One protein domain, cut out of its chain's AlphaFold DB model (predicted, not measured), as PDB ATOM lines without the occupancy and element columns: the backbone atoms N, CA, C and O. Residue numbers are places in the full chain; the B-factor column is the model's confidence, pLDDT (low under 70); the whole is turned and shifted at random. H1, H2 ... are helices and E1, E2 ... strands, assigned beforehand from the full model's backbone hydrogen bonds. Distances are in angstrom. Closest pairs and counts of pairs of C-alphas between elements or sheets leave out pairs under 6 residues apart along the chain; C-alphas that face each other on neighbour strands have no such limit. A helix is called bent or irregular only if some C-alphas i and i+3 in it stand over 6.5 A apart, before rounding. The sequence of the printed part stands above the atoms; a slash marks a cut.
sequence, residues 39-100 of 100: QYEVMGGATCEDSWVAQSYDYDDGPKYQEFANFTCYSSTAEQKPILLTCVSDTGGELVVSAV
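AT A GLANCE: This is residues 39 to 100 of the 100 residues of an uncharacterized protein of Mycolicibacterium iranicum (UniProt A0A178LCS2). One twisted sheet of five antiparallel strands makes a wall, and a single short helix, H1, packs across one of its faces, while the other face has no named helix on it. The helix follows the edge strand E1, and the link after it, residues 57 to 64, leads to E2 at the opposite edge, from where the chain goes back strand by strand to E5, beside E1. The printed part has 62 residues, with one named helix and five named strands in the chain order E1, H1, E2, E3, E4, E5; across the sheet the order is E1, E5, E4, E3, E2. The class is mixed, helices and strands, and the whole is compact, with a radius of gyration of the C-alphas of 10.7 A and a rounded outline of 28 by 22 by 16 A.

HOW THE PARTS SIT: The sheet is built of E1, residues 39 to 44, E5, residues 93 to 99, E4, residues 83 to 89, E3, residues 71 to 75, and E2, residues 65 to 68, in this order from edge to edge. From edge to edge the strands' lines turn by 70 degrees, and the way across the sheet turns by 49 degrees. E2, E3, E4 and E5 form a meander, each strand the antiparallel neighbour of the one before. The inner strands E5 and E4 are a hairpin, with 168 degrees between their directions, and N 87 and O 95 are within hydrogen-bond range at 2.8 A. E4 and E3 are also a hairpin, at 162 degrees, with N 74 and O 86 at 2.8 A. E3 and E2, a third hairpin, stand at 150 degrees, with N 68 and O 71 at 2.8 A. The edge strand E1 is the antiparallel neighbour of E5 at 163 degrees, with N 41 and O 96 at 2.9 A and N 96 and O 41 at 2.8 A, both within hydrogen-bond range. The edge strands E1 and E2 are apart. H1, residues 48 to 56, is on the sheet at a height of 8.1 A over it. It lies over E4, and only just over E5, on which 3 of its C-alphas fall. It runs across the strands, at 64 degrees to E4 on the local plane. The closest C-alphas of H1 and E5 are those of Ser 51 and Leu 95, 7.3 A apart, and those of H1 and E4 are Ala 54 and Leu 85, 7.4 A apart. H1 is irregular, but only just: C-alphas 49 and 52 are 7.0 A apart. In its backbone 1 of 5 O i to N i+4 pairs is within hydrogen-bond range, against 5 of 6 O i to N i+3 pairs.

IN THESE COORDINATES: E1 begins at C-alpha 39, at (52.239, 11.243, -12.579), and measures 17.3 A from first to last C-alpha. H1 measures 14.5 A and begins at C-alpha 48, at (55.381, 20.714, -18.136). E2 measures 10.3 A and E3 13.1 A. E4 measures 17.5 A and E5 20.4 A, and each has 7 residues. E5 ends at C-alpha 99, at (47.564, 7.998, -9.774).

THE WHOLE: The two C-alphas farthest apart are those of Gly 44 and Asp 61, 29.5 A, while the first and last printed C-alphas, of Gln 39 and Val 100, are 6.5 A apart. Val 100 is the chain's last residue. The printed part has no cut. The links E1 to H1, E2 to E3 and E4 to E5 are tight; H1 to E2 and E3 to E4 are short, and no link is long. The mean pLDDT of the printed part is 93.7, and no printed residue is under 70.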
ATOM      1  N   GLN A  39      51.438  11.137 -11.371       94.88
ATOM      2  CA  GLN A  39      52.239  11.243 -12.579       94.88
ATOM      3  C   GLN A  39      51.544  12.191 -13.547       94.88
ATOM      4  O   GLN A  39      50.381  11.992 -13.892       94.88
ATOM      5  N   TYR A  40      52.262  13.234 -13.942       95.56
ATOM      6  CA  TYR A  40      51.829  14.263 -14.871       95.56
ATOM      7  C   TYR A  40      52.460  13.990 -16.221       95.56
ATOM      8  O   TYR A  40      53.673  13.796 -16.324       95.56
ATOM      9  N   GLU A  41      51.640  13.986 -17.257       96.69
ATOM     10  CA  GLU A  41      52.061  13.706 -18.621       96.69
ATOM     11  C   GLU A  41      51.410  14.717 -19.558       96.69
ATOM     12  O   GLU A  41      50.234  15.037 -19.404       96.69
ATOM     13  N   VAL A  42      52.167  15.236 -20.525       97.25
ATOM     14  CA  VAL A  42      51.683  16.258 -21.466       97.25
ATOM     15  C   VAL A  42      51.860  15.843 -22.914       97.25
ATOM     16  O   VAL A  42      52.805  15.134 -23.255       97.25
ATOM     17  N   MET A  43      50.999  16.334 -23.794       96.88
ATOM     18  CA  MET A  43      51.182  16.217 -25.237       96.88
ATOM     19  C   MET A  43      50.712  17.468 -25.986       96.88
ATOM     20  O   MET A  43      50.009  18.324 -25.447       96.88
ATOM     21  N   GLY A  44      51.076  17.545 -27.268       95.19
ATOM     22  CA  GLY A  44      50.620  18.603 -28.167       95.19
ATOM     23  C   GLY A  44      51.139  19.983 -27.762       95.19
ATOM     24  O   GLY A  44      52.335  20.164 -27.550       95.19
ATOM     25  N   GLY A  45      50.232  20.958 -27.690       92.62
ATOM     26  CA  GLY A  45      50.527  22.339 -27.297       92.62
ATOM     27  C   GLY A  45      50.713  22.581 -25.793       92.62
ATOM     28  O   GLY A  45      50.879  23.738 -25.416       92.62
ATOM     29  N   ALA A  46      50.659  21.542 -24.950       96.00
ATOM     30  CA  ALA A  46      50.865  21.643 -23.507       96.00
ATOM     31  C   ALA A  46      52.309  21.287 -23.137       96.00
ATOM     32  O   ALA A  46      52.945  20.424 -23.746       96.00
ATOM     33  N   THR A  47      52.822  21.945 -22.108       96.00
ATOM     34  CA  THR A  47      54.185  21.793 -21.602       96.00
ATOM     35  C   THR A  47      54.170  21.453 -20.116       96.00
ATOM     36  O   THR A  47      53.173  21.644 -19.425       96.00
ATOM     37  N   CYS A  48      55.294  20.984 -19.574       95.88
ATOM     38  CA  CYS A  48      55.381  20.714 -18.136       95.88
ATOM     39  C   CYS A  48      55.216  21.966 -17.260       95.88
ATOM     40  O   CYS A  48      54.887  21.841 -16.078       95.88
ATOM     41  N   GLU A  49      55.411  23.164 -17.821       95.81
ATOM     42  CA  GLU A  49      55.132  24.420 -17.124       95.81
ATOM     43  C   GLU A  49      53.633  24.583 -16.852       95.81
ATOM     44  O   GLU A  49      53.279  25.163 -15.834       95.81
ATOM     45  N   ASP A  50      52.761  23.973 -17.664       96.44
ATOM     46  CA  ASP A  50      51.302  24.023 -17.512       96.44
ATOM     47  C   ASP A  50      50.768  23.150 -16.362       96.44
ATOM     48  O   ASP A  50      49.587  23.211 -16.028       96.44
ATOM     49  N   SER A  51      51.626  22.376 -15.686       94.62
ATOM     50  CA  SER A  51      51.246  21.532 -14.539       94.62
ATOM     51  C   SER A  51      50.635  22.298 -13.353       94.62
ATOM     52  O   SER A  51      50.032  21.688 -12.467       94.62
ATOM     53  N   TRP A  52      50.742  23.631 -13.323       95.00
ATOM     54  CA  TRP A  52      50.044  24.483 -12.355       95.00
ATOM     55  C   TRP A  52      48.520  24.299 -12.407       95.00
ATOM     56  O   TRP A  52      47.851  24.451 -11.381       95.00
ATOM     57  N   VAL A  53      47.964  23.931 -13.567       96.38
ATOM     58  CA  VAL A  53      46.518  23.752 -13.730       96.38
ATOM     59  C   VAL A  53      46.005  22.570 -12.908       96.38
ATOM     60  O   VAL A  53      45.012  22.694 -12.197       96.38
ATOM     61  N   ALA A  54      46.747  21.460 -12.896       95.06
ATOM     62  CA  ALA A  54      46.417  20.278 -12.103       95.06
ATOM     63  C   ALA A  54      46.501  20.534 -10.594       95.06
ATOM     64  O   ALA A  54      45.812  19.865  -9.832       95.06
ATOM     65  N   GLN A  55      47.325  21.494 -10.166       93.56
ATOM     66  CA  GLN A  55      47.436  21.915  -8.766       93.56
ATOM     67  C   GLN A  55      46.340  22.909  -8.364       93.56
ATOM     68  O   GLN A  55      46.046  23.050  -7.181       93.56
ATOM     69  N   SER A  56      45.761  23.608  -9.342       95.62
ATOM     70  CA  SER A  56      44.688  24.585  -9.130       95.62
ATOM     71  C   SER A  56      43.299  23.946  -9.179       95.62
ATOM     72  O   SER A  56      42.334  24.559  -8.727       95.62
ATOM     73  N   TYR A  57      43.198  22.731  -9.727       95.69
ATOM     74  CA  TYR A  57      41.964  21.958  -9.785       95.69
ATOM     75  C   TYR A  57      41.478  21.587  -8.378       95.69
ATOM     76  O   TYR A  57      42.221  21.000  -7.590       95.69
ATOM     77  N   ASP A  58      40.217  21.891  -8.073       95.12
ATOM     78  CA  ASP A  58      39.574  21.454  -6.833       95.12
ATOM     79  C   ASP A  58      39.044  20.022  -7.010       95.12
ATOM     80  O   ASP A  58      38.036  19.797  -7.687       95.12
ATOM     81  N   TYR A  59      39.765  19.048  -6.447       91.56
ATOM     82  CA  TYR A  59      39.451  17.619  -6.567       91.56
ATOM     83  C   TYR A  59      38.320  17.150  -5.650       91.56
ATOM     84  O   TYR A  59      37.705  16.124  -5.949       91.56
ATOM     85  N   ASP A  60      38.079  17.854  -4.545       90.19
ATOM     86  CA  ASP A  60      37.273  17.347  -3.434       90.19
ATOM     87  C   ASP A  60      35.844  17.887  -3.494       90.19
ATOM     88  O   ASP A  60      34.882  17.115  -3.508       90.19
ATOM     89  N   ASP A  61      35.715  19.210  -3.581       92.44
ATOM     90  CA  ASP A  61      34.436  19.917  -3.494       92.44
ATOM     91  C   ASP A  61      34.078  20.638  -4.806       92.44
ATOM     92  O   ASP A  61      32.943  21.091  -5.000       92.44
ATOM     93  N   GLY A  62      35.036  20.715  -5.731       89.94
ATOM     94  CA  GLY A  62      34.880  21.358  -7.024       89.94
ATOM     95  C   GLY A  62      33.959  20.604  -7.993       89.94
ATOM     96  O   GLY A  62      33.765  19.385  -7.905       89.94
ATOM     97  N   PRO A  63      33.386  21.304  -8.990       94.12
ATOM     98  CA  PRO A  63      32.668  20.640 -10.069       94.12
ATOM     99  C   PRO A  63      33.616  19.727 -10.863       94.12
ATOM    100  O   PRO A  63      34.802  20.010 -10.994       94.12
ATOM    101  N   LYS A  64      33.088  18.650 -11.464       92.19
ATOM    102  CA  LYS A  64      33.882  17.746 -12.328       92.19
ATOM    103  C   LYS A  64      34.505  18.433 -13.544       92.19
ATOM    104  O   LYS A  64      35.415  17.888 -14.150       92.19
ATOM    105  N   TYR A  65      33.932  19.565 -13.932       95.94
ATOM    106  CA  TYR A  65      34.356  20.407 -15.035       95.94
ATOM    107  C   TYR A  65      34.827  21.735 -14.465       95.94
ATOM    108  O   TYR A  65      34.035  22.414 -13.808       95.94
ATOM    109  N   GLN A  66      36.078  22.104 -14.717       97.62
ATOM    110  CA  GLN A  66      36.651  23.372 -14.265       97.62
ATOM    111  C   GLN A  66      37.484  23.994 -15.385       97.62
ATOM    112  O   GLN A  66      38.181  23.290 -16.112       97.62
ATOM    113  N   GLU A  67      37.411  25.315 -15.519       97.12
ATOM    114  CA  GLU A  67      38.167  26.080 -16.511       97.12
ATOM    115  C   GLU A  67      39.219  26.943 -15.822       97.12
ATOM    116  O   GLU A  67      38.944  27.612 -14.824       97.12
ATOM    117  N   PHE A  68      40.421  26.950 -16.387       94.81
ATOM    118  CA  PHE A  68      41.577  27.663 -15.866       94.81
ATOM    119  C   PHE A  68      42.346  28.305 -17.011       94.81
ATOM    120  O   PHE A  68      43.053  27.626 -17.753       94.81
ATOM    121  N   ALA A  69      42.247  29.627 -17.138       93.38
ATOM    122  CA  ALA A  69      42.849  30.364 -18.247       93.38
ATOM    123  C   ALA A  69      42.463  29.753 -19.612       93.38
ATOM    124  O   ALA A  69      41.307  29.848 -20.004       93.38
ATOM    125  N   ASN A  70      43.418  29.138 -20.312       93.62
ATOM    126  CA  ASN A  70      43.252  28.499 -21.618       93.62
ATOM    127  C   ASN A  70      43.089  26.971 -21.535       93.62
ATOM    128  O   ASN A  70      43.320  26.294 -22.538       93.62
ATOM    129  N   PHE A  71      42.805  26.431 -20.348       97.69
ATOM    130  CA  PHE A  71      42.606  25.008 -20.105       97.69
ATOM    131  C   PHE A  71      41.193  24.709 -19.627       97.69
ATOM    132  O   PHE A  71      40.649  25.374 -18.743       97.69
ATOM    133  N   THR A  72      40.662  23.612 -20.139       97.81
ATOM    134  CA  THR A  72      39.421  23.001 -19.690       97.81
ATOM    135  C   THR A  72      39.731  21.632 -19.103       97.81
ATOM    136  O   THR A  72      40.259  20.759 -19.792       97.81
ATOM    137  N   CYS A  73      39.407  21.442 -17.830       97.50
ATOM    138  CA  CYS A  73      39.768  20.265 -17.053       97.50
ATOM    139  C   CYS A  73      38.548  19.436 -16.653       97.50
ATOM    140  O   CYS A  73      37.521  19.971 -16.231       97.50
ATOM    141  N   TYR A  74      38.709  18.116 -16.727       95.50
ATOM    142  CA  TYR A  74      37.701  17.125 -16.380       95.50
ATOM    143  C   TYR A  74      38.283  16.091 -15.422       95.50
ATOM    144  O   TYR A  74      39.266  15.424 -15.757       95.50
ATOM    145  N   SER A  75      37.660  15.910 -14.255       94.12
ATOM    146  CA  SER A  75      37.999  14.774 -13.397       94.12
ATOM    147  C   SER A  75      37.489  13.466 -13.994       94.12
ATOM    148  O   SER A  75      36.373  13.365 -14.519       94.12
ATOM    149  N   SER A  76      38.330  12.441 -13.918       88.75
ATOM    150  CA  SER A  76      38.029  11.118 -14.450       88.75
ATOM    151  C   SER A  76      36.989  10.379 -13.609       88.75
ATOM    152  O   SER A  76      36.723  10.697 -12.445       88.75
ATOM    153  N   THR A  77      36.377   9.352 -14.194       84.69
ATOM    154  CA  THR A  77      35.494   8.441 -13.453       84.69
ATOM    155  C   THR A  77      36.289   7.327 -12.772       84.69
ATOM    156  O   THR A  77      37.438   7.050 -13.112       84.69
ATOM    157  N   ALA A  78      35.664   6.626 -11.820       82.38
ATOM    158  CA  ALA A  78      36.296   5.492 -11.141       82.38
ATOM    159  C   ALA A  78      36.734   4.368 -12.106       82.38
ATOM    160  O   ALA A  78      37.657   3.621 -11.792       82.38
ATOM    161  N   GLU A  79      36.092   4.265 -13.271       83.75
ATOM    162  CA  GLU A  79      36.380   3.278 -14.320       83.75
ATOM    163  C   GLU A  79      37.621   3.633 -15.152       83.75
ATOM    164  O   GLU A  79      38.203   2.761 -15.785       83.75
ATOM    165  N   GLN A  80      38.038   4.902 -15.142       79.62
ATOM    166  CA  GLN A  80      39.168   5.423 -15.919       79.62
ATOM    167  C   GLN A  80      40.484   5.437 -15.132       79.62
ATOM    168  O   GLN A  80      41.496   5.940 -15.621       79.62
ATOM    169  N   LYS A  81      40.498   4.863 -13.921       83.81
ATOM    170  CA  LYS A  81      41.726   4.713 -13.139       83.81
ATOM    171  C   LYS A  81      42.804   3.984 -13.967       83.81
ATOM    172  O   LYS A  81      42.489   2.997 -14.631       83.81
ATOM    173  N   PRO A  82      44.072   4.428 -13.906       90.69
ATOM    174  CA  PRO A  82      44.620   5.355 -12.915       90.69
ATOM    175  C   PRO A  82      44.446   6.849 -13.232       90.69
ATOM    176  O   PRO A  82      44.882   7.654 -12.419       90.69
ATOM    177  N   ILE A  83      43.816   7.241 -14.343       92.44
ATOM    178  CA  ILE A  83      43.643   8.659 -14.683       92.44
ATOM    179  C   ILE A  83      42.740   9.333 -13.639       92.44
ATOM    180  O   ILE A  83      41.698   8.794 -13.258       92.44
ATOM    181  N   LEU A  84      43.186  10.482 -13.137       94.12
ATOM    182  CA  LEU A  84      42.502  11.319 -12.152       94.12
ATOM    183  C   LEU A  84      41.932  12.585 -12.792       94.12
ATOM    184  O   LEU A  84      40.823  13.001 -12.452       94.12
ATOM    185  N   LEU A  85      42.698  13.197 -13.696       96.31
ATOM    186  CA  LEU A  85      42.376  14.477 -14.311       96.31
ATOM    187  C   LEU A  85      42.897  14.522 -15.747       96.31
ATOM    188  O   LEU A  85      44.028  14.112 -16.010       96.31
ATOM    189  N   THR A  86      42.103  15.096 -16.643       96.62
ATOM    190  CA  THR A  86      42.527  15.463 -17.997       96.62
ATOM    191  C   THR A  86      42.202  16.929 -18.240       96.62
ATOM    192  O   THR A  86      41.056  17.340 -18.068       96.62
ATOM    193  N   CYS A  87      43.190  17.714 -18.656       97.56
ATOM    194  CA  CYS A  87      43.054  19.123 -19.002       97.56
ATOM    195  C   CYS A  87      43.452  19.341 -20.458       97.56
ATOM    196  O   CYS A  87      44.573  19.023 -20.842       97.56
ATOM    197  N   VAL A  88      42.560  19.920 -21.254       97.44
ATOM    198  CA  VAL A  88      42.794  20.223 -22.670       97.44
ATOM    199  C   VAL A  88      42.993  21.723 -22.823       97.44
ATOM    200  O   VAL A  88      42.230  22.495 -22.249       97.44
ATOM    201  N   SER A  89      44.010  22.138 -23.575       96.44
ATOM    202  CA  SER A  89      44.249  23.543 -23.882       96.44
ATOM    203  C   SER A  89      43.580  23.969 -25.188       96.44
ATOM    204  O   SER A  89      43.504  23.200 -26.151       96.44
ATOM    205  N   ASP A  90      43.221  25.247 -25.284       93.06
ATOM    206  CA  ASP A  90      42.719  25.855 -26.527       93.06
ATOM    207  C   ASP A  90      43.737  25.805 -27.684       93.06
ATOM    208  O   ASP A  90      43.385  25.937 -28.856       93.06
ATOM    209  N   THR A  91      45.020  25.599 -27.366       89.94
ATOM    210  CA  THR A  91      46.119  25.449 -28.331       89.94
ATOM    211  C   THR A  91      46.312  24.007 -28.815       89.94
ATOM    212  O   THR A  91      47.265  23.735 -29.547       89.94
ATOM    213  N   GLY A  92      45.425  23.079 -28.438       91.94
ATOM    214  CA  GLY A  92      45.495  21.670 -28.835       91.94
ATOM    215  C   GLY A  92      46.519  20.860 -28.035       91.94
ATOM    216  O   GLY A  92      47.102  19.906 -28.549       91.94
ATOM    217  N   GLY A  93      46.798  21.281 -26.806       95.88
ATOM    218  CA  GLY A  93      47.596  20.555 -25.830       95.88
ATOM    219  C   GLY A  93      46.738  19.770 -24.855       95.88
ATOM    220  O   GLY A  93      45.568  20.081 -24.655       95.88
ATOM    221  N   GLU A  94      47.335  18.772 -24.220       97.19
ATOM    222  CA  GLU A  94      46.679  18.013 -23.162       97.19
ATOM    223  C   GLU A  94      47.651  17.762 -22.013       97.19
ATOM    224  O   GLU A  94      48.807  17.409 -22.246       97.19
ATOM    225  N   LEU A  95      47.174  17.945 -20.784       96.94
ATOM    226  CA  LEU A  95      47.815  17.510 -19.549       96.94
ATOM    227  C   LEU A  95      46.952  16.414 -18.923       96.94
ATOM    228  O   LEU A  95      45.759  16.608 -18.690       96.94
ATOM    229  N   VAL A  96      47.573  15.291 -18.589       96.75
ATOM    230  CA  VAL A  96      46.944  14.168 -17.900       96.75
ATOM    231  C   VAL A  96      47.620  13.946 -16.558       96.75
ATOM    232  O   VAL A  96      48.846  13.957 -16.453       96.75
ATOM    233  N   VAL A  97      46.803  13.718 -15.535       95.88
ATOM    234  CA  VAL A  97      47.235  13.314 -14.199       95.88
ATOM    235  C   VAL A  97      46.780  11.889 -13.944       95.88
ATOM    236  O   VAL A  97      45.583  11.605 -13.970       95.88
ATOM    237  N   SER A  98      47.725  11.015 -13.619       94.62
ATOM    238  CA  SER A  98      47.474   9.633 -13.216       94.62
ATOM    239  C   SER A  98      47.890   9.400 -11.767       94.62
ATOM    240  O   SER A  98      48.882   9.957 -11.302       94.62
ATOM    241  N   ALA A  99      47.150   8.556 -11.054       92.06
ATOM    242  CA  ALA A  99      47.564   7.998  -9.774       92.06
ATOM    243  C   ALA A  99      48.682   6.970  -9.970       92.06
ATOM    244  O   ALA A  99      48.730   6.276 -10.991       92.06
ATOM    245  N   VAL A 100      49.545   6.860  -8.966       86.69
ATOM    246  CA  VAL A 100      50.766   6.058  -9.005       86.69
ATOM    247  C   VAL A 100      50.843   5.094  -7.829       86.69
ATOM    248  O   VAL A 100      50.584   5.543  -6.690       86.69
TER     249      VAL A 100